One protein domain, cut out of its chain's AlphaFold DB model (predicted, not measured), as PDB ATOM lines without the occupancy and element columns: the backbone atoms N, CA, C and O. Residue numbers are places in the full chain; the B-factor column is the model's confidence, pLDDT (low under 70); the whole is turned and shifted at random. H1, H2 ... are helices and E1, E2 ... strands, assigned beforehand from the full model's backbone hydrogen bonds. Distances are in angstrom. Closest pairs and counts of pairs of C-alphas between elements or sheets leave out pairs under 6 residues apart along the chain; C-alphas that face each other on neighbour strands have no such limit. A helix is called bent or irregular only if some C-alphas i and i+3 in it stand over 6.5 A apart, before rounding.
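AT A GLANCE: This is residues 9 to 167 of the 181 residues of the protein "Hypothetical protein" of Dictyocha speculum (UniProt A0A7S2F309). Two long helices, H2 and the nearly straight H3, run side by side in opposite ways, with the small hairpin E1-E2 at one end. H4 packs on H2, H7 crosses H4 and H3b, H1 sits at one side, and residues 161 to 167 of H8 stick out. The printed part has 159 residues, with the order H1 H2 E1 E2 H3 H4 H5 H6 H7 H8 and one antiparallel sheet, E1 - E2. It is mostly helix and compact, with a radius of gyration of the C-alphas of 17.2 A and spans of 48 by 36 by 32 A.

HOW THE PARTS SIT: H1, residues 9 to 18, only just touches H4, residues 110 to 123, with 3 pairs of C-alphas within 8 A, closest Gly 16 and Ile 110 at 6.1 A. H2, residues 24 to 49, touches H4 at a shallow tilt of 30 degrees, the same way; the closest C-alphas are Cys 30 and Cys 111, 5.1 A. In the hairpin of E1, residues 51 to 55, and E2, residues 62 to 65, N 52 and O 64 are 2.8 A apart, within hydrogen-bond range. H3, residues 68 to 95, was assigned as one helix by its hydrogen bonds but is bent, C-alphas 80 and 83 being 6.8 A apart; its arms are H3a, 68 to 80, and H3b, 83 to 95. H2 touches H3b with residues 33 to 40 alone, opposite ways at a shallow tilt of 15 degrees; the closest C-alphas are Ile 40 and Leu 83, 6.9 A. H5, residues 126 to 130, is close but not clearly touching H4, C-alphas Glu 121 and Val 127 being closest at 6.0 A. H6, residues 134 to 137, touches H4, closest at C-alphas Leu 123 and Pro 134, 4.7 A. H7, residues 141 to 151, touches H4 about perpendicular at 77 degrees; C-alphas Tyr 116 and Ile 147 are closest, 4.8 A. H8, residues 154 to 167, and H4 are apart. Every O i to N i+4 pair is within range in H1, H3a, H3b, H4, H7 and H8, against 18 of 22 in H2 and 0 of 1 in H5, where 1 of 2 O i to N i+3 pairs is; H6 is too short for an i+4 pair.

IN THESE COORDINATES: H1 begins at C-alpha 9 (161.837, 133.542, 172.649). H2 is 35.8 A long, H4 19.9 A and H8 20.1 A, ending at C-alpha 167 (157.805, 111.680, 163.442).

THE WHOLE: C-alphas Thr 59 and Arg 100 are farthest apart, 53.2 A. The printed part has no cut; the link H3 to H4 is long, 14 residues. Residues 164 to 167 have pLDDT under 70.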
ATOM      1  N   LEU A   9     162.493 132.263 172.939       96.88
ATOM      2  CA  LEU A   9     161.837 133.542 172.649       96.88
ATOM      3  C   LEU A   9     162.788 134.615 172.106       96.88
ATOM      4  O   LEU A   9     162.356 135.488 171.358       96.88
ATOM      5  N   ALA A  10     164.075 134.580 172.459       97.56
ATOM      6  CA  ALA A  10     165.054 135.496 171.873       97.56
ATOM      7  C   ALA A  10     165.285 135.153 170.394       97.56
ATOM      8  O   ALA A  10     165.245 136.037 169.536       97.56
ATOM      9  N   ILE A  11     165.435 133.858 170.102       97.88
ATOM     10  CA  ILE A  11     165.564 133.332 168.741       97.88
ATOM     11  C   ILE A  11     164.288 133.610 167.935       97.88
ATOM     12  O   ILE A  11     164.381 134.108 166.815       97.88
ATOM     13  N   LEU A  12     163.102 133.378 168.511       97.88
ATOM     14  CA  LEU A  12     161.817 133.647 167.862       97.88
ATOM     15  C   LEU A  12     161.659 135.126 167.497       97.88
ATOM     16  O   LEU A  12     161.286 135.431 166.370       97.88
ATOM     17  N   ARG A  13     161.968 136.056 168.409       98.19
ATOM     18  CA  ARG A  13     161.908 137.500 168.114       98.19
ATOM     19  C   ARG A  13     162.901 137.904 167.031       98.19
ATOM     20  O   ARG A  13     162.581 138.733 166.182       98.19
ATOM     21  N   TRP A  14     164.105 137.329 167.045       97.44
ATOM     22  CA  TRP A  14     165.087 137.562 165.990       97.44
ATOM     23  C   TRP A  14     164.572 137.069 164.631       97.44
ATOM     24  O   TRP A  14     164.542 137.857 163.687       97.44
ATOM     25  N   ALA A  15     164.095 135.824 164.551       97.44
ATOM     26  CA  ALA A  15     163.545 135.239 163.329       97.44
ATOM     27  C   ALA A  15     162.300 136.001 162.847       97.44
ATOM     28  O   ALA A  15     162.178 136.306 161.665       97.44
ATOM     29  N   GLY A  16     161.424 136.393 163.775       97.88
ATOM     30  CA  GLY A  16     160.246 137.214 163.509       97.88
ATOM     31  C   GLY A  16     160.595 138.559 162.884       97.88
ATOM     32  O   GLY A  16     159.921 138.978 161.950       97.88
ATOM     33  N   ARG A  17     161.681 139.215 163.321       97.81
ATOM     34  CA  ARG A  17     162.181 140.432 162.657       97.81
ATOM     35  C   ARG A  17     162.674 140.155 161.241       97.81
ATOM     36  O   ARG A  17     162.335 140.915 160.342       97.81
ATOM     37  N   GLN A  18     163.420 139.070 161.030       97.38
ATOM     38  CA  GLN A  18     163.895 138.706 159.687       97.38
ATOM     39  C   GLN A  18     162.738 138.396 158.724       97.38
ATOM     40  O   GLN A  18     162.842 138.663 157.531       97.38
ATOM     41  N   ALA A  19     161.634 137.858 159.245       96.44
ATOM     42  CA  ALA A  19     160.447 137.487 158.477       96.44
ATOM     43  C   ALA A  19     159.342 138.562 158.455       96.44
ATOM     44  O   ALA A  19     158.262 138.305 157.933       96.44
ATOM     45  N   ASN A  20     159.572 139.747 159.037       96.50
ATOM     46  CA  ASN A  20     158.565 140.807 159.194       96.50
ATOM     47  C   ASN A  20     157.279 140.374 159.952       96.50
ATOM     48  O   ASN A  20     156.203 140.928 159.749       96.50
ATOM     49  N   LEU A  21     157.395 139.401 160.861       98.00
ATOM     50  CA  LEU A  21     156.320 138.891 161.732       98.00
ATOM     51  C   LEU A  21     156.369 139.467 163.160       98.00
ATOM     52  O   LEU A  21     155.603 139.051 164.030       98.00
ATOM     53  N   TYR A  22     157.297 140.386 163.435       98.12
ATOM     54  CA  TYR A  22     157.453 141.053 164.733       98.12
ATOM     55  C   TYR A  22     157.922 142.513 164.550       98.12
ATOM     56  O   TYR A  22     159.054 142.855 164.913       98.12
ATOM     57  N   PRO A  23     157.096 143.374 163.923       96.50
ATOM     58  CA  PRO A  23     157.465 144.762 163.657       96.50
ATOM     59  C   PRO A  23     157.423 145.610 164.935       96.50
ATOM     60  O   PRO A  23     156.572 145.392 165.797       96.50
ATOM     61  N   ASP A  24     158.302 146.614 165.032       96.88
ATOM     62  CA  ASP A  24     158.523 147.433 166.242       96.88
ATOM     63  C   ASP A  24     157.233 147.990 166.865       96.88
ATOM     64  O   ASP A  24     157.016 147.875 168.071       96.88
ATOM     65  N   HIS A  25     156.320 148.505 166.041       95.88
ATOM     66  CA  HIS A  25     155.054 149.087 166.498       95.88
ATOM     67  C   HIS A  25     154.046 148.068 167.073       95.88
ATOM     68  O   HIS A  25     153.076 148.477 167.707       95.88
ATOM     69  N   LEU A  26     154.259 146.757 166.883       96.31
ATOM     70  CA  LEU A  26     153.416 145.680 167.428       96.31
ATOM     71  C   LEU A  26     154.108 144.874 168.540       96.31
ATOM     72  O   LEU A  26     153.476 143.992 169.127       96.31
ATOM     73  N   GLN A  27     155.378 145.163 168.857       97.25
ATOM     74  CA  GLN A  27     156.193 144.322 169.745       97.25
ATOM     75  C   GLN A  27     155.575 144.143 171.127       97.25
ATOM     76  O   GLN A  27     155.427 143.011 171.578       97.25
ATOM     77  N   LEU A  28     155.132 145.234 171.758       97.25
ATOM     78  CA  LEU A  28     154.546 145.176 173.099       97.25
ATOM     79  C   LEU A  28     153.309 144.269 173.149       97.25
ATOM     80  O   LEU A  28     153.126 143.508 174.097       97.25
ATOM     81  N   ARG A  29     152.466 144.320 172.111       96.62
ATOM     82  CA  ARG A  29     151.263 143.489 172.031       96.62
ATOM     83  C   ARG A  29     151.609 142.023 171.782       96.62
ATOM     84  O   ARG A  29     151.034 141.154 172.435       96.62
ATOM     85  N   CYS A  30     152.575 141.759 170.902       97.88
ATOM     86  CA  CYS A  30     153.105 140.416 170.682       97.88
ATOM     87  C   CYS A  30     153.669 139.823 171.981       97.88
ATOM     88  O   CYS A  30     153.327 138.701 172.347       97.88
ATOM     89  N   ASP A  31     154.495 140.583 172.701       98.38
ATOM     90  CA  ASP A  31     155.135 140.127 173.935       98.38
ATOM     91  C   ASP A  31     154.135 139.898 175.062       98.38
ATOM     92  O   ASP A  31     154.279 138.929 175.801       98.38
ATOM     93  N   MET A  32     153.090 140.721 175.164       97.62
ATOM     94  CA  MET A  32     152.006 140.513 176.125       97.62
ATOM     95  C   MET A  32     151.325 139.147 175.929       97.62
ATOM     96  O   MET A  32     151.065 138.438 176.901       97.62
ATOM     97  N   VAL A  33     151.056 138.758 174.680       98.25
ATOM     98  CA  VAL A  33     150.429 137.465 174.352       98.25
ATOM     99  C   VAL A  33     151.407 136.309 174.564       98.25
ATOM    100  O   VAL A  33     151.055 135.314 175.197       98.25
ATOM    101  N   ILE A  34     152.649 136.450 174.088       98.38
ATOM    102  CA  ILE A  34     153.700 135.440 174.265       98.38
ATOM    103  C   ILE A  34     153.945 135.178 175.750       98.38
ATOM    104  O   ILE A  34     154.006 134.020 176.156       98.38
ATOM    105  N   GLN A  35     154.043 136.226 176.568       98.06
ATOM    106  CA  GLN A  35     154.275 136.083 178.001       98.06
ATOM    107  C   GLN A  35     153.117 135.361 178.694       98.06
ATOM    108  O   GLN A  35     153.356 134.543 179.572       98.06
ATOM    109  N   CYS A  36     151.874 135.569 178.256       97.62
ATOM    110  CA  CYS A  36     150.744 134.818 178.794       97.62
ATOM    111  C   CYS A  36     150.874 133.304 178.527       97.62
ATOM    112  O   CYS A  36     150.605 132.501 179.419       97.62
ATOM    113  N   ILE A  37     151.361 132.903 177.346       97.88
ATOM    114  CA  ILE A  37     151.657 131.490 177.049       97.88
ATOM    115  C   ILE A  37     152.839 130.969 177.876       97.88
ATOM    116  O   ILE A  37     152.798 129.828 178.334       97.88
ATOM    117  N   VAL A  38     153.872 131.785 178.099       97.00
ATOM    118  CA  VAL A  38     155.000 131.426 178.979       97.00
ATOM    119  C   VAL A  38     154.507 131.145 180.391       97.00
ATOM    120  O   VAL A  38     154.824 130.092 180.932       97.00
ATOM    121  N   ASP A  39     153.673 132.024 180.945       96.69
ATOM    122  CA  ASP A  39     153.118 131.856 182.287       96.69
ATOM    123  C   ASP A  39     152.277 130.570 182.378       96.69
ATOM    124  O   ASP A  39     152.398 129.814 183.344       96.69
ATOM    125  N   ILE A  40     151.459 130.267 181.356       96.19
ATOM    126  CA  ILE A  40     150.718 128.995 181.280       96.19
ATOM    127  C   ILE A  40     151.686 127.808 181.288       96.19
ATOM    128  O   ILE A  40     151.515 126.880 182.076       96.19
ATOM    129  N   ARG A  41     152.716 127.825 180.434       94.12
ATOM    130  CA  ARG A  41     153.702 126.739 180.349       94.12
ATOM    131  C   ARG A  41     154.459 126.559 181.664       94.12
ATOM    132  O   ARG A  41     154.660 125.418 182.074       94.12
ATOM    133  N   ASP A  42     154.802 127.643 182.352       93.50
ATOM    134  CA  ASP A  42     155.457 127.605 183.660       93.50
ATOM    135  C   ASP A  42     154.577 126.933 184.720       93.50
ATOM    136  O   ASP A  42     155.066 126.092 185.481       93.50
ATOM    137  N   HIS A  43     153.268 127.209 184.719       94.31
ATOM    138  CA  HIS A  43     152.316 126.501 185.577       94.31
ATOM    139  C   HIS A  43     152.219 125.005 185.252       94.31
ATOM    140  O   HIS A  43     151.992 124.214 186.160       94.31
ATOM    141  N   LEU A  44     152.429 124.593 183.998       92.75
ATOM    142  CA  LEU A  44     152.386 123.183 183.586       92.75
ATOM    143  C   LEU A  44     153.684 122.413 183.886       92.75
ATOM    144  O   LEU A  44     153.676 121.179 183.867       92.75
ATOM    145  N   LEU A  45     154.800 123.094 184.187       90.38
ATOM    146  CA  LEU A  45     156.095 122.443 184.440       90.38
ATOM    147  C   LEU A  45     156.045 121.368 185.539       90.38
ATOM    148  O   LEU A  45     156.620 120.299 185.315       90.38
ATOM    149  N   PRO A  46     155.375 121.567 186.694       90.69
ATOM    150  CA  PRO A  46     155.282 120.526 187.711       90.69
ATOM    151  C   PRO A  46     154.609 119.253 187.198       90.69
ATOM    152  O   PRO A  46     155.001 118.165 187.613       90.69
ATOM    153  N   LEU A  47     153.661 119.366 186.258       92.19
ATOM    154  CA  LEU A  47     152.984 118.213 185.661       92.19
ATOM    155  C   LEU A  47     153.888 117.463 184.683       92.19
ATOM    156  O   LEU A  47     153.970 116.236 184.739       92.19
ATOM    157  N   TRP A  48     154.625 118.197 183.847       89.94
ATOM    158  CA  TRP A  48     155.589 117.624 182.903       89.94
ATOM    159  C   TRP A  48     156.749 116.917 183.596       89.94
ATOM    160  O   TRP A  48     157.154 115.816 183.224       89.94
ATOM    161  N   TYR A  49     157.300 117.563 184.615       90.00
ATOM    162  CA  TYR A  49     158.523 117.119 185.268       90.00
ATOM    163  C   TYR A  49     158.285 116.276 186.523       90.00
ATOM    164  O   TYR A  49     159.232 115.667 187.051       90.00
ATOM    165  N   GLN A  50     157.033 116.225 186.983       91.88
ATOM    166  CA  GLN A  50     156.604 115.576 188.222       91.88
ATOM    167  C   GLN A  50     157.436 116.056 189.415       91.88
ATOM    168  O   GLN A  50     157.911 115.261 190.230       91.88
ATOM    169  N   ALA A  51     157.727 117.357 189.445       91.44
ATOM    170  CA  ALA A  51     158.672 117.945 190.380       91.44
ATOM    171  C   ALA A  51     158.286 119.376 190.768       91.44
ATOM    172  O   ALA A  51     157.929 120.179 189.912       91.44
ATOM    173  N   ALA A  52     158.436 119.706 192.051       87.25
ATOM    174  CA  ALA A  52     158.180 121.040 192.594       87.25
ATOM    175  C   ALA A  52     159.213 122.069 192.114       87.25
ATOM    176  O   ALA A  52     158.911 123.245 191.938       87.25
ATOM    177  N   CYS A  53     160.462 121.637 191.933       84.75
ATOM    178  CA  CYS A  53     161.581 122.491 191.554       84.75
ATOM    179  C   CYS A  53     162.544 121.729 190.644       84.75
ATOM    180  O   CYS A  53     162.742 120.524 190.810       84.75
ATOM    181  N   ARG A  54     163.232 122.450 189.747       81.62
ATOM    182  CA  ARG A  54     164.290 121.872 188.894       81.62
ATOM    183  C   ARG A  54     165.500 121.391 189.695       81.62
ATOM    184  O   ARG A  54     166.263 120.560 189.209       81.62
ATOM    185  N   ARG A  55     165.694 121.918 190.906       85.12
ATOM    186  CA  ARG A  55     166.726 121.508 191.862       85.12
ATOM    187  C   ARG A  55     166.197 121.597 193.282       85.12
ATOM    188  O   ARG A  55     165.369 122.453 193.577       85.12
ATOM    189  N   HIS A  56     166.704 120.737 194.151       84.88
ATOM    190  CA  HIS A  56     166.422 120.807 195.572       84.88
ATOM    191  C   HIS A  56     167.052 122.062 196.177       84.88
ATOM    192  O   HIS A  56     168.256 122.256 196.008       84.88
ATOM    193  N   PRO A  57     166.284 122.897 196.905       82.94
ATOM    194  CA  PRO A  57     166.781 124.177 197.412       82.94
ATOM    195  C   PRO A  57     167.938 124.003 198.404       82.94
ATOM    196  O   PRO A  57     168.872 124.794 198.405       82.94
ATOM    197  N   THR A  58     167.907 122.936 199.208       86.50
ATOM    198  CA  THR A  58     168.964 122.626 200.186       86.50
ATOM    199  C   THR A  58     170.106 121.771 199.636       86.50
ATOM    200  O   THR A  58     171.268 122.083 199.863       86.50
ATOM    201  N   THR A  59     169.810 120.667 198.941       89.56
ATOM    202  CA  THR A  59     170.829 119.677 198.551       89.56
ATOM    203  C   THR A  59     171.353 119.871 197.128       89.56
ATOM    204  O   THR A  59     172.306 119.208 196.731       89.56
ATOM    205  N   GLY A  60     170.729 120.741 196.326       86.38
ATOM    206  CA  GLY A  60     171.124 121.017 194.942       86.38
ATOM    207  C   GLY A  60     170.860 119.880 193.948       86.38
ATOM    208  O   GLY A  60     171.096 120.065 192.745       86.38
ATOM    209  N   VAL A  61     170.354 118.726 194.414       85.69
ATOM    210  CA  VAL A  61     170.063 117.576 193.546       85.69
ATOM    211  C   VAL A  61     169.022 117.970 192.499       85.69
ATOM    212  O   VAL A  61     168.079 118.695 192.828       85.69
ATOM    213  N   PRO A  62     169.172 117.555 191.232       81.25
ATOM    214  CA  PRO A  62     168.171 117.841 190.214       81.25
ATOM    215  C   PRO A  62     166.800 117.271 190.596       81.25
ATOM    216  O   PRO A  62     166.715 116.148 191.078       81.25
ATOM    217  N   MET A  63     165.747 118.031 190.294       83.00
ATOM    218  CA  MET A  63     164.336 117.631 190.318       83.00
ATOM    219  C   MET A  63     163.808 117.182 191.693       83.00
ATOM    220  O   MET A  63     163.910 116.016 192.064       83.00
ATOM    221  N   VAL A  64     163.150 118.082 192.431       89.00
ATOM    222  CA  VAL A  64     162.437 117.723 193.676       89.00
ATOM    223  C   VAL A  64     161.127 117.035 193.326       89.00
ATOM    224  O   VAL A  64     160.164 117.720 192.997       89.00
ATOM    225  N   LYS A  65     161.091 115.701 193.359       91.12
ATOM    226  CA  LYS A  65     159.908 114.927 192.962       91.12
ATOM    227  C   LYS A  65     158.711 115.176 193.878       91.12
ATOM    228  O   LYS A  65     158.857 115.232 195.095       91.12
ATOM    229  N   LEU A  66     157.543 115.317 193.260       91.81
ATOM    230  CA  LEU A  66     156.259 115.385 193.952       91.81
ATOM    231  C   LEU A  66     155.769 113.968 194.268       91.81
ATOM    232  O   LEU A  66     155.999 113.042 193.489       91.81
ATOM    233  N   SER A  67     155.083 113.801 195.397       93.88
ATOM    234  CA  SER A  67     154.336 112.572 195.682       93.88
ATOM    235  C   SER A  67     153.100 112.461 194.783       93.88
ATOM    236  O   SER A  67     152.656 113.446 194.194       93.88
ATOM    237  N   GLU A  68     152.490 111.277 194.696       94.06
ATOM    238  CA  GLU A  68     151.256 111.083 193.917       94.06
ATOM    239  C   GLU A  68     150.097 111.970 194.403       94.06
ATOM    240  O   GLU A  68     149.349 112.522 193.591       94.06
ATOM    241  N   ALA A  69     149.980 112.162 195.721       96.31
ATOM    242  CA  ALA A  69     148.978 113.044 196.313       96.31
ATOM    243  C   ALA A  69     149.209 114.506 195.901       96.31
ATOM    244  O   ALA A  69     148.292 115.159 195.410       96.31
ATOM    245  N   GLN A  70     150.456 114.985 195.995       95.31
ATOM    246  CA  GLN A  70     150.821 116.335 195.555       95.31
ATOM    247  C   GLN A  70     150.623 116.520 194.045       95.31
ATOM    248  O   GLN A  70     150.189 117.578 193.604       95.31
ATOM    249  N   MET A  71     150.913 115.489 193.245       94.75
ATOM    250  CA  MET A  71     150.671 115.493 191.802       94.75
ATOM    251  C   MET A  71     149.183 115.606 191.462       94.75
ATOM    252  O   MET A  71     148.822 116.298 190.513       94.75
ATOM    253  N   THR A  72     148.327 114.926 192.225       94.56
ATOM    254  CA  THR A  72     146.872 114.967 192.041       94.56
ATOM    255  C   THR A  72     146.322 116.353 192.357       94.56
ATOM    256  O   THR A  72     145.590 116.915 191.546       94.56
ATOM    257  N   GLU A  73     146.734 116.930 193.486       95.94
ATOM    258  CA  GLU A  73     146.329 118.274 193.902       95.94
ATOM    259  C   GLU A  73     146.837 119.350 192.935       95.94
ATOM    260  O   GLU A  73     146.060 120.187 192.479       95.94
ATOM    261  N   ALA A  74     148.112 119.283 192.534       95.19
ATOM    262  CA  ALA A  74     148.680 120.210 191.559       95.19
ATOM    263  C   ALA A  74     147.930 120.154 190.222       95.19
ATOM    264  O   ALA A  74     147.645 121.199 189.640       95.19
ATOM    265  N   ARG A  75     147.585 118.952 189.740       95.19
ATOM    266  CA  ARG A  75     146.816 118.798 188.501       95.19
ATOM    267  C   ARG A  75     145.441 119.452 188.618       95.19
ATOM    268  O   ARG A  75     145.101 120.225 187.732       95.19
ATOM    269  N   ALA A  76     144.691 119.173 189.684       95.38
ATOM    270  CA  ALA A  76     143.372 119.771 189.896       95.38
ATOM    271  C   ALA A  76     143.459 121.305 189.936       95.38
ATOM    272  O   ALA A  76     142.810 121.979 189.146       95.38
ATOM    273  N   PHE A  77     144.365 121.858 190.746       96.00
ATOM    274  CA  PHE A  77     144.558 123.307 190.845       96.00
ATOM    275  C   PHE A  77     144.901 123.957 189.492       96.00
ATOM    276  O   PHE A  77     144.328 124.976 189.103       96.00
ATOM    277  N   ILE A  78     145.827 123.363 188.734       95.94
ATOM    278  CA  ILE A  78     146.238 123.920 187.442       95.94
ATOM    279  C   ILE A  78     145.100 123.849 186.419       95.94
ATOM    280  O   ILE A  78     144.878 124.827 185.704       95.94
ATOM    281  N   LEU A  79     144.401 122.715 186.328       94.25
ATOM    282  CA  LEU A  79     143.368 122.493 185.314       94.25
ATOM    283  C   LEU A  79     142.059 123.219 185.619       94.25
ATOM    284  O   LEU A  79     141.440 123.741 184.695       94.25
ATOM    285  N   ASP A  80     141.663 123.270 186.887       95.12
ATOM    286  CA  ASP A  80     140.343 123.753 187.284       95.12
ATOM    287  C   ASP A  80     140.364 125.244 187.654       95.12
ATOM    288  O   ASP A  80     139.365 125.938 187.463       95.12
ATOM    289  N   GLU A  81     141.502 125.770 188.127       95.44
ATOM    290  CA  GLU A  81     141.598 127.159 188.598       95.44
ATOM    291  C   GLU A  81     142.480 128.039 187.706       95.44
ATOM    292  O   GLU A  81     142.080 129.140 187.319       95.44
ATOM    293  N   ILE A  82     143.683 127.582 187.349       96.25
ATOM    294  CA  ILE A  82     144.660 128.434 186.652       96.25
ATOM    295  C   ILE A  82     144.398 128.501 185.149       96.25
ATOM    296  O   ILE A  82     144.286 129.590 184.573       96.25
ATOM    297  N   LEU A  83     144.331 127.345 184.490       96.38
ATOM    298  CA  LEU A  83     144.277 127.261 183.035       96.38
ATOM    299  C   LEU A  83     143.033 127.952 182.447       96.38
ATOM    300  O   LEU A  83     143.210 128.748 181.519       96.38
ATOM    301  N   PRO A  84     141.808 127.780 182.992       97.19
ATOM    302  CA  PRO A  84     140.622 128.441 182.455       97.19
ATOM    303  C   PRO A  84     140.724 129.966 182.532       97.19
ATOM    304  O   PRO A  84     140.355 130.664 181.589       97.19
ATOM    305  N   VAL A  85     141.291 130.502 183.619       97.50
ATOM    306  CA  VAL A  85     141.477 131.950 183.804       97.50
ATOM    307  C   VAL A  85     142.468 132.514 182.786       97.50
ATOM    308  O   VAL A  85     142.221 133.580 182.211       97.50
ATOM    309  N   ARG A  86     143.572 131.802 182.529       97.62
ATOM    310  CA  ARG A  86     144.594 132.223 181.559       97.62
ATOM    311  C   ARG A  86     144.115 132.113 180.112       97.62
ATOM    312  O   ARG A  86     144.331 133.041 179.335       97.62
ATOM    313  N   LEU A  87     143.395 131.049 179.761       98.12
ATOM    314  CA  LEU A  87     142.774 130.921 178.441       98.12
ATOM    315  C   LEU A  87     141.688 131.985 178.227       98.12
ATOM    316  O   LEU A  87     141.667 132.638 177.187       98.12
ATOM    317  N   ALA A  88     140.871 132.279 179.243       98.00
ATOM    318  CA  ALA A  88     139.907 133.376 179.179       98.00
ATOM    319  C   ALA A  88     140.589 134.746 179.011       98.00
ATOM    320  O   ALA A  88     140.047 135.638 178.355       98.00
ATOM    321  N   GLN A  89     141.766 134.943 179.613       97.50
ATOM    322  CA  GLN A  89     142.569 136.148 179.411       97.50
ATOM    323  C   GLN A  89     143.009 136.273 177.947       97.50
ATOM    324  O   GLN A  89     142.791 137.330 177.358       97.50
ATOM    325  N   LEU A  90     143.555 135.209 177.354       97.88
ATOM    326  CA  LEU A  90     143.940 135.179 175.939       97.88
ATOM    327  C   LEU A  90     142.746 135.421 175.005       97.88
ATOM    328  O   LEU A  90     142.854 136.239 174.095       97.88
ATOM    329  N   GLU A  91     141.597 134.790 175.265       97.62
ATOM    330  CA  GLU A  91     140.352 134.988 174.509       97.62
ATOM    331  C   GLU A  91     139.940 136.472 174.510       97.62
ATOM    332  O   GLU A  91     139.702 137.068 173.458       97.62
ATOM    333  N   ARG A  92     139.940 137.122 175.685       96.69
ATOM    334  CA  ARG A  92     139.650 138.564 175.799       96.69
ATOM    335  C   ARG A  92     140.690 139.423 175.086       96.69
ATOM    336  O   ARG A  92     140.335 140.413 174.445       96.69
ATOM    337  N   THR A  93     141.970 139.070 175.185       95.94
ATOM    338  CA  THR A  93     143.036 139.792 174.486       95.94
ATOM    339  C   THR A  93     142.857 139.693 172.972       95.94
ATOM    340  O   THR A  93     142.985 140.716 172.297       95.94
ATOM    341  N   LEU A  94     142.486 138.528 172.439       96.62
ATOM    342  CA  LEU A  94     142.195 138.343 171.018       96.62
ATOM    343  C   LEU A  94     140.993 139.185 170.574       96.62
ATOM    344  O   LEU A  94     141.076 139.897 169.578       96.62
ATOM    345  N   LEU A  95     139.910 139.189 171.355       94.56
ATOM    346  CA  LEU A  95     138.721 140.008 171.088       94.56
ATOM    347  C   LEU A  95     138.995 141.519 171.114       94.56
ATOM    348  O   LEU A  95     138.294 142.285 170.461       94.56
ATOM    349  N   SER A  96     140.027 141.954 171.842       92.75
ATOM    350  CA  SER A  96     140.478 143.352 171.876       92.75
ATOM    351  C   SER A  96     141.400 143.745 170.710       92.75
ATOM    352  O   SER A  96     142.026 144.807 170.757       92.75
ATOM    353  N   ALA A  97     141.582 142.875 169.710       91.00
ATOM    354  CA  ALA A  97     142.443 143.156 168.568       91.00
ATOM    355  C   ALA A  97     141.978 144.403 167.793       91.00
ATOM    356  O   ALA A  97     140.778 144.645 167.657       91.00
ATOM    357  N   PRO A  98     142.925 145.202 167.262       80.94
ATOM    358  CA  PRO A  98     142.602 146.444 166.561       80.94
ATOM    359  C   PRO A  98     141.880 146.210 165.226       80.94
ATOM    360  O   PRO A  98     141.299 147.143 164.674       80.94
ATOM    361  N   THR A  99     141.905 144.986 164.694       81.94
ATOM    362  CA  THR A  99     141.254 144.636 163.430       81.94
ATOM    363  C   THR A  99     140.381 143.394 163.591       81.94
ATOM    364  O   THR A  99     140.543 142.596 164.512       81.94
ATOM    365  N   ARG A 100     139.456 143.204 162.643       75.75
ATOM    366  CA  ARG A 100     138.605 142.005 162.560       75.75
ATOM    367  C   ARG A 100     139.284 140.840 161.834       75.75
ATOM    368  O   ARG A 100     138.620 139.882 161.460       75.75
ATOM    369  N   GLU A 101     140.597 140.917 161.619       78.00
ATOM    370  CA  GLU A 101     141.353 139.872 160.925       78.00
ATOM    371  C   GLU A 101     141.531 138.613 161.777       78.00
ATOM    372  O   GLU A 101     141.972 137.599 161.254       78.00
ATOM    373  N   GLY A 102     141.160 138.624 163.057       86.81
ATOM    374  CA  GLY A 102     141.146 137.411 163.877       86.81
ATOM    375  C   GLY A 102     142.534 136.905 164.276       86.81
ATOM    376  O   GLY A 102     142.657 135.736 164.618       86.81
ATOM    377  N   HIS A 103     143.552 137.768 164.238       96.44
ATOM    378  CA  HIS A 103     144.850 137.574 164.890       96.44
ATOM    379  C   HIS A 103     145.017 138.590 166.017       96.44
ATOM    380  O   HIS A 103     144.373 139.643 166.016       96.44
ATOM    381  N   PHE A 104     145.924 138.325 166.954       97.12
ATOM    382  CA  PHE A 104     146.104 139.172 168.129       97.12
ATOM    383  C   PHE A 104     146.470 140.608 167.776       97.12
ATOM    384  O   PHE A 104     145.948 141.527 168.407       97.12
ATOM    385  N   CYS A 105     147.339 140.818 166.788       95.62
ATOM    386  CA  CYS A 105     147.788 142.153 166.388       95.62
ATOM    387  C   CYS A 105     147.044 142.720 165.170       95.62
ATOM    388  O   CYS A 105     147.232 143.891 164.847       95.62
ATOM    389  N   GLY A 106     146.197 141.916 164.527       93.00
ATOM    390  CA  GLY A 106     145.565 142.194 163.241       93.00
ATOM    391  C   GLY A 106     146.187 141.357 162.119       93.00
ATOM    392  O   GLY A 106     145.625 140.306 161.799       93.00
ATOM    393  N   PRO A 107     147.362 141.730 161.578       94.44
ATOM    394  CA  PRO A 107     148.131 140.815 160.743       94.44
ATOM    395  C   PRO A 107     148.641 139.617 161.560       94.44
ATOM    396  O   PRO A 107     148.724 139.675 162.790       94.44
ATOM    397  N   LEU A 108     149.020 138.544 160.860       96.62
ATOM    398  CA  LEU A 108     149.693 137.393 161.460       96.62
ATOM    399  C   LEU A 108     151.060 137.815 162.015       96.62
ATOM    400  O   LEU A 108     151.865 138.421 161.308       96.62
ATOM    401  N   THR A 109     151.339 137.458 163.265       98.00
ATOM    402  CA  THR A 109     152.605 137.756 163.944       98.00
ATOM    403  C   THR A 109     153.141 136.538 164.694       98.00
ATOM    404  O   THR A 109     152.486 135.499 164.804       98.00
ATOM    405  N   ILE A 110     154.346 136.655 165.254       98.50
ATOM    406  CA  ILE A 110     154.949 135.572 166.039       98.50
ATOM    407  C   ILE A 110     154.106 135.143 167.250       98.50
ATOM    408  O   ILE A 110     154.207 133.991 167.662       98.50
ATOM    409  N   CYS A 111     153.275 136.019 167.832       98.38
ATOM    410  CA  CYS A 111     152.469 135.628 168.988       98.38
ATOM    411  C   CYS A 111     151.319 134.694 168.603       98.38
ATOM    412  O   CYS A 111     151.004 133.784 169.363       98.38
ATOM    413  N   ASP A 112     150.748 134.863 167.408       98.56
ATOM    414  CA  ASP A 112     149.730 133.960 166.869       98.56
ATOM    415  C   ASP A 112     150.314 132.562 166.641       98.56
ATOM    416  O   ASP A 112     149.685 131.572 166.996       98.56
ATOM    417  N   LEU A 113     151.551 132.482 166.130       98.44
ATOM    418  CA  LEU A 113     152.273 131.217 165.964       98.44
ATOM    419  C   LEU A 113     152.538 130.525 167.308       98.44
ATOM    420  O   LEU A 113     152.372 129.315 167.413       98.44
ATOM    421  N   VAL A 114     152.910 131.275 168.350       98.50
ATOM    422  CA  VAL A 114     153.126 130.714 169.696       98.50
ATOM    423  C   VAL A 114     151.825 130.156 170.275       98.50
ATOM    424  O   VAL A 114     151.810 129.019 170.750       98.50
ATOM    425  N   VAL A 115     150.724 130.908 170.192       98.50
ATOM    426  CA  VAL A 115     149.409 130.426 170.644       98.50
ATOM    427  C   VAL A 115     148.958 129.220 169.824       98.50
ATOM    428  O   VAL A 115     148.480 128.247 170.401       98.50
ATOM    429  N   TYR A 116     149.173 129.245 168.507       98.31
ATOM    430  CA  TYR A 116     148.901 128.115 167.627       98.31
ATOM    431  C   TYR A 116     149.652 126.857 168.064       98.31
ATOM    432  O   TYR A 116     149.012 125.832 168.241       98.31
ATOM    433  N   THR A 117     150.969 126.925 168.295       95.88
ATOM    434  CA  THR A 117     151.749 125.733 168.677       95.88
ATOM    435  C   THR A 117     151.247 125.096 169.969       95.88
ATOM    436  O   THR A 117     151.053 123.889 170.017       95.88
ATOM    437  N   PHE A 118     150.950 125.901 170.992       95.88
ATOM    438  CA  PHE A 118     150.380 125.390 172.238       95.88
ATOM    439  C   PHE A 118     148.956 124.844 172.051       95.88
ATOM    440  O   PHE A 118     148.590 123.832 172.638       95.88
ATOM    441  N   GLY A 119     148.146 125.505 171.224       96.81
ATOM    442  CA  GLY A 119     146.797 125.060 170.905       96.81
ATOM    443  C   GLY A 119     146.760 123.750 170.117       96.81
ATOM    444  O   GLY A 119     145.963 122.877 170.440       96.81
ATOM    445  N   ASP A 120     147.636 123.586 169.124       95.12
ATOM    446  CA  ASP A 120     147.758 122.362 168.319       95.12
ATOM    447  C   ASP A 120     148.144 121.169 169.206       95.12
ATOM    448  O   ASP A 120     147.492 120.134 169.120       95.12
ATOM    449  N   GLU A 121     149.087 121.358 170.141       92.19
ATOM    450  CA  GLU A 121     149.491 120.355 171.145       92.19
ATOM    451  C   GLU A 121     148.328 119.906 172.060       92.19
ATOM    452  O   GLU A 121     148.317 118.779 172.566       92.19
ATOM    453  N   ILE A 122     147.355 120.792 172.316       94.81
ATOM    454  CA  ILE A 122     146.113 120.453 173.028       94.81
ATOM    455  C   ILE A 122     145.206 119.629 172.118       94.81
ATOM    456  O   ILE A 122     144.794 118.535 172.498       94.81
ATOM    457  N   LEU A 123     144.901 120.141 170.923       94.38
ATOM    458  CA  LEU A 123     143.926 119.539 170.012       94.38
ATOM    459  C   LEU A 123     144.359 118.159 169.501       94.38
ATOM    460  O   LEU A 123     143.515 117.282 169.315       94.38
ATOM    461  N   ASP A 124     145.657 117.949 169.286       91.31
ATOM    462  CA  ASP A 124     146.206 116.670 168.833       91.31
ATOM    463  C   ASP A 124     146.433 115.655 169.971       91.31
ATOM    464  O   ASP A 124     146.713 114.480 169.718       91.31
ATOM    465  N   GLY A 125     146.255 116.087 171.225       89.19
ATOM    466  CA  GLY A 125     146.390 115.263 172.421       89.19
ATOM    467  C   GLY A 125     147.825 115.068 172.915       89.19
ATOM    468  O   GLY A 125     148.031 114.276 173.837       89.19
ATOM    469  N   THR A 126     148.818 115.780 172.376       87.38
ATOM    470  CA  THR A 126     150.221 115.715 172.825       87.38
ATOM    471  C   THR A 126     150.354 115.988 174.326       87.38
ATOM    472  O   THR A 126     151.103 115.301 175.027       87.38
ATOM    473  N   VAL A 127     149.581 116.935 174.862       88.62
ATOM    474  CA  VAL A 127     149.588 117.279 176.299       88.62
ATOM    475  C   VAL A 127     148.676 116.391 177.160       88.62
ATOM    476  O   VAL A 127     148.609 116.576 178.376       88.62
ATOM    477  N   ALA A 128     148.017 115.372 176.598       90.88
ATOM    478  CA  ALA A 128     147.166 114.470 177.381       90.88
ATOM    479  C   ALA A 128     147.959 113.694 178.449       90.88
ATOM    480  O   ALA A 128     147.416 113.341 179.495       90.88
ATOM    481  N   VAL A 129     149.266 113.495 178.237       86.75
ATOM    482  CA  VAL A 129     150.177 112.850 179.201       86.75
ATOM    483  C   VAL A 129     150.267 113.588 180.543       86.75
ATOM    484  O   VAL A 129     150.518 112.960 181.573       86.75
ATOM    485  N   ILE A 130     150.021 114.902 180.558       89.06
ATOM    486  CA  ILE A 130     149.970 115.703 181.790       89.06
ATOM    487  C   ILE A 130     148.543 115.918 182.315       89.06
ATOM    488  O   ILE A 130     148.362 116.510 183.380       89.06
ATOM    489  N   GLY A 131     147.538 115.365 181.631       90.00
ATOM    490  CA  GLY A 131     146.132 115.413 182.026       90.00
ATOM    491  C   GLY A 131     145.313 116.525 181.374       90.00
ATOM    492  O   GLY A 131     144.177 116.719 181.789       90.00
ATOM    493  N   LEU A 132     145.845 117.243 180.375       92.25
ATOM    494  CA  LEU A 132     145.065 118.222 179.608       92.25
ATOM    495  C   LEU A 132     144.257 117.499 178.519       92.25
ATOM    496  O   LEU A 132     144.865 116.905 177.624       92.25
ATOM    497  N   PRO A 133     142.915 117.520 178.559       92.25
ATOM    498  CA  PRO A 133     142.115 116.839 177.551       92.25
ATOM    499  C   PRO A 133     142.051 117.641 176.233       92.25
ATOM    500  O   PRO A 133     142.120 118.873 176.262       92.25
ATOM    501  N   PRO A 134     141.853 116.994 175.068       93.56
ATOM    502  CA  PRO A 134     141.845 117.694 173.776       93.56
ATOM    503  C   PRO A 134     140.741 118.743 173.605       93.56
ATOM    504  O   PRO A 134     140.876 119.669 172.814       93.56
ATOM    505  N   ASN A 135     139.662 118.633 174.379       95.12
ATOM    506  CA  ASN A 135     138.540 119.568 174.377       95.12
ATOM    507  C   ASN A 135     138.732 120.762 175.334       95.12
ATOM    508  O   ASN A 135     137.790 121.504 175.599       95.12
ATOM    509  N   THR A 136     139.945 120.968 175.868       95.94
ATOM    510  CA  THR A 136     140.267 122.086 176.782       95.94
ATOM    511  C   THR A 136     139.912 123.456 176.185       95.94
ATOM    512  O   THR A 136     139.612 124.397 176.918       95.94
ATOM    513  N   LEU A 137     139.948 123.584 174.855       97.38
ATOM    514  CA  LEU A 137     139.712 124.843 174.149       97.38
ATOM    515  C   LEU A 137     138.250 125.079 173.742       97.38
ATOM    516  O   LEU A 137     137.936 126.186 173.308       97.38
ATOM    517  N   ASP A 138     137.351 124.104 173.915       97.56
ATOM    518  CA  ASP A 138     135.931 124.222 173.538       97.56
ATOM    519  C   ASP A 138     135.231 125.466 174.128       97.56
ATOM    520  O   ASP A 138     134.445 126.097 173.416       97.56
ATOM    521  N   PRO A 139     135.513 125.891 175.381       97.88
ATOM    522  CA  PRO A 139     134.914 127.102 175.946       97.88
ATOM    523  C   PRO A 139     135.428 128.423 175.346       97.88
ATOM    524  O   PRO A 139     134.891 129.482 175.676       97.88
ATOM    525  N   PHE A 140     136.465 128.392 174.500       97.94
ATOM    526  CA  PHE A 140     137.175 129.568 173.980       97.94
ATOM    527  C   PHE A 140     137.124 129.605 172.441       97.94
ATOM    528  O   PHE A 140     138.119 129.329 171.760       97.94
ATOM    529  N   PRO A 141     135.949 129.905 171.856       97.25
ATOM    530  CA  PRO A 141     135.714 129.731 170.427       97.25
ATOM    531  C   PRO A 141     136.580 130.632 169.538       97.25
ATOM    532  O   PRO A 141     136.894 130.233 168.414       97.25
ATOM    533  N   HIS A 142     136.993 131.820 169.994       96.75
ATOM    534  CA  HIS A 142     137.831 132.705 169.179       96.75
ATOM    535  C   HIS A 142     139.283 132.226 169.154       96.75
ATOM    536  O   HIS A 142     139.900 132.239 168.089       96.75
ATOM    537  N   LEU A 143     139.812 131.742 170.281       97.75
ATOM    538  CA  LEU A 143     141.108 131.066 170.319       97.75
ATOM    539  C   LEU A 143     141.102 129.808 169.454       97.75
ATOM    540  O   LEU A 143     142.017 129.625 168.653       97.75
ATOM    541  N   LEU A 144     140.062 128.977 169.551       97.50
ATOM    542  CA  LEU A 144     139.933 127.788 168.709       97.50
ATOM    543  C   LEU A 144     139.903 128.160 167.216       97.50
ATOM    544  O   LEU A 144     140.590 127.546 166.399       97.50
ATOM    545  N   HIS A 145     139.163 129.214 166.860       97.00
ATOM    546  CA  HIS A 145     139.144 129.739 165.497       97.00
ATOM    547  C   HIS A 145     140.525 130.229 165.038       97.00
ATOM    548  O   HIS A 145     140.943 129.893 163.929       97.00
ATOM    549  N   LEU A 146     141.246 130.981 165.878       97.88
ATOM    550  CA  LEU A 146     142.613 131.424 165.600       97.88
ATOM    551  C   LEU A 146     143.535 130.230 165.327       97.88
ATOM    552  O   LEU A 146     144.256 130.235 164.332       97.88
ATOM    553  N   ILE A 147     143.496 129.202 166.175       97.94
ATOM    554  CA  ILE A 147     144.348 128.011 166.050       97.94
ATOM    555  C   ILE A 147     144.080 127.303 164.719       97.94
ATOM    556  O   ILE A 147     145.015 127.033 163.966       97.94
ATOM    557  N   HIS A 148     142.811 127.081 164.367       97.12
ATOM    558  CA  HIS A 148     142.456 126.503 163.069       97.12
ATOM    559  C   HIS A 148     142.891 127.384 161.897       97.12
ATOM    560  O   HIS A 148     143.396 126.878 160.894       97.12
ATOM    561  N   LYS A 149     142.723 128.704 162.016       97.00
ATOM    562  CA  LYS A 149     143.111 129.661 160.981       97.00
ATOM    563  C   LYS A 149     144.620 129.647 160.728       97.00
ATOM    564  O   LYS A 149     145.033 129.584 159.573       97.00
ATOM    565  N   VAL A 150     145.430 129.678 161.786       98.00
ATOM    566  CA  VAL A 150     146.895 129.614 161.681       98.00
ATOM    567  C   VAL A 150     147.334 128.249 161.149       98.00
ATOM    568  O   VAL A 150     148.144 128.198 160.227       98.00
ATOM    569  N   GLY A 151     146.748 127.151 161.635       96.81
ATOM    570  CA  GLY A 151     147.033 125.797 161.141       96.81
ATOM    571  C   GLY A 151     146.673 125.580 159.664       96.81
ATOM    572  O   GLY A 151     147.302 124.768 158.986       96.81
ATOM    573  N   ALA A 152     145.697 126.329 159.142       96.81
ATOM    574  CA  ALA A 152     145.314 126.318 157.731       96.81
ATOM    575  C   ALA A 152     146.201 127.205 156.835       96.81
ATOM    576  O   ALA A 152     146.073 127.140 155.609       96.81
ATOM    577  N   HIS A 153     147.097 128.022 157.403       96.88
ATOM    578  CA  HIS A 153     148.024 128.835 156.615       96.88
ATOM    579  C   HIS A 153     148.940 127.925 155.771       96.88
ATOM    580  O   HIS A 153     149.515 126.989 156.334       96.88
ATOM    581  N   PRO A 154     149.134 128.176 154.457       97.06
ATOM    582  CA  PRO A 154     149.858 127.259 153.569       97.06
ATOM    583  C   PRO A 154     151.238 126.842 154.087       97.06
ATOM    584  O   PRO A 154     151.550 125.651 154.104       97.06
ATOM    585  N   ASP A 155     152.027 127.799 154.582       95.38
ATOM    586  CA  ASP A 155     153.376 127.525 155.098       95.38
ATOM    587  C   ASP A 155     153.362 126.718 156.405       95.38
ATOM    588  O   ASP A 155     154.196 125.833 156.600       95.38
ATOM    589  N   VAL A 156     152.388 126.981 157.283       95.44
ATOM    590  CA  VAL A 156     152.225 126.251 158.551       95.44
ATOM    591  C   VAL A 156     151.786 124.821 158.259       95.44
ATOM    592  O   VAL A 156     152.377 123.868 158.763       95.44
ATOM    593  N   LYS A 157     150.807 124.653 157.366       95.31
ATOM    594  CA  LYS A 157     150.345 123.340 156.926       95.31
ATOM    595  C   LYS A 157     151.476 122.529 156.291       95.31
ATOM    596  O   LYS A 157     151.670 121.372 156.653       95.31
ATOM    597  N   ALA A 158     152.237 123.131 155.375       94.31
ATOM    598  CA  ALA A 158     153.362 122.470 154.717       94.31
ATOM    599  C   ALA A 158     154.436 122.026 155.724       94.31
ATOM    600  O   ALA A 158     154.967 120.917 155.620       94.31
ATOM    601  N   TRP A 159     154.723 122.864 156.725       91.56
ATOM    602  CA  TRP A 159     155.617 122.511 157.823       91.56
ATOM    603  C   TRP A 159     155.092 121.317 158.627       91.56
ATOM    604  O   TRP A 159     155.815 120.334 158.795       91.56
ATOM    605  N   ASN A 160     153.833 121.364 159.065       89.75
ATOM    606  CA  ASN A 160     153.216 120.305 159.866       89.75
ATOM    607  C   ASN A 160     153.159 118.970 159.127       89.75
ATOM    608  O   ASN A 160     153.508 117.939 159.700       89.75
ATOM    609  N   ASP A 161     152.777 118.981 157.848       88.31
ATOM    610  CA  ASP A 161     152.791 117.784 157.008       88.31
ATOM    611  C   ASP A 161     154.217 117.204 156.948       88.31
ATOM    612  O   ASP A 161     154.425 116.005 157.143       88.31
ATOM    613  N   GLY A 162     155.227 118.064 156.778       83.81
ATOM    614  CA  GLY A 162     156.636 117.674 156.782       83.81
ATOM    615  C   GLY A 162     157.133 117.112 158.122       83.81
ATOM    616  O   GLY A 162     157.896 116.142 158.126       83.81
ATOM    617  N   VAL A 163     156.722 117.690 159.254       75.88
ATOM    618  CA  VAL A 163     157.084 117.225 160.607       75.88
ATOM    619  C   VAL A 163     156.418 115.890 160.920       75.88
ATOM    620  O   VAL A 163     157.114 114.943 161.282       75.88
ATOM    621  N   ARG A 164     155.110 115.760 160.683       67.88
ATOM    622  CA  ARG A 164     154.352 114.523 160.936       67.88
ATOM    623  C   ARG A 164     154.878 113.350 160.103       67.88
ATOM    624  O   ARG A 164     154.912 112.210 160.568       67.88
ATOM    625  N   ILE A 165     155.394 113.613 158.900       60.81
ATOM    626  CA  ILE A 165     156.116 112.612 158.095       60.81
ATOM    627  C   ILE A 165     157.434 112.175 158.763       60.81
ATOM    628  O   ILE A 165     157.810 111.005 158.676       60.81
ATOM    629  N   ARG A 166     158.162 113.088 159.420       61.78
ATOM    630  CA  ARG A 166     159.424 112.779 160.120       61.78
ATOM    631  C   ARG A 166     159.189 112.018 161.422       61.78
ATOM    632  O   ARG A 166     159.952 111.100 161.703       61.78
ATOM    633  N   GLU A 167     158.152 112.356 162.181       59.25
ATOM    634  CA  GLU A 167     157.805 111.680 163.442       59.25
ATOM    635  C   GLU A 167     157.250 110.265 163.229       59.25
ATOM    636  O   GLU A 167     157.448 109.384 164.066       59.25
TER     637      GLU A 167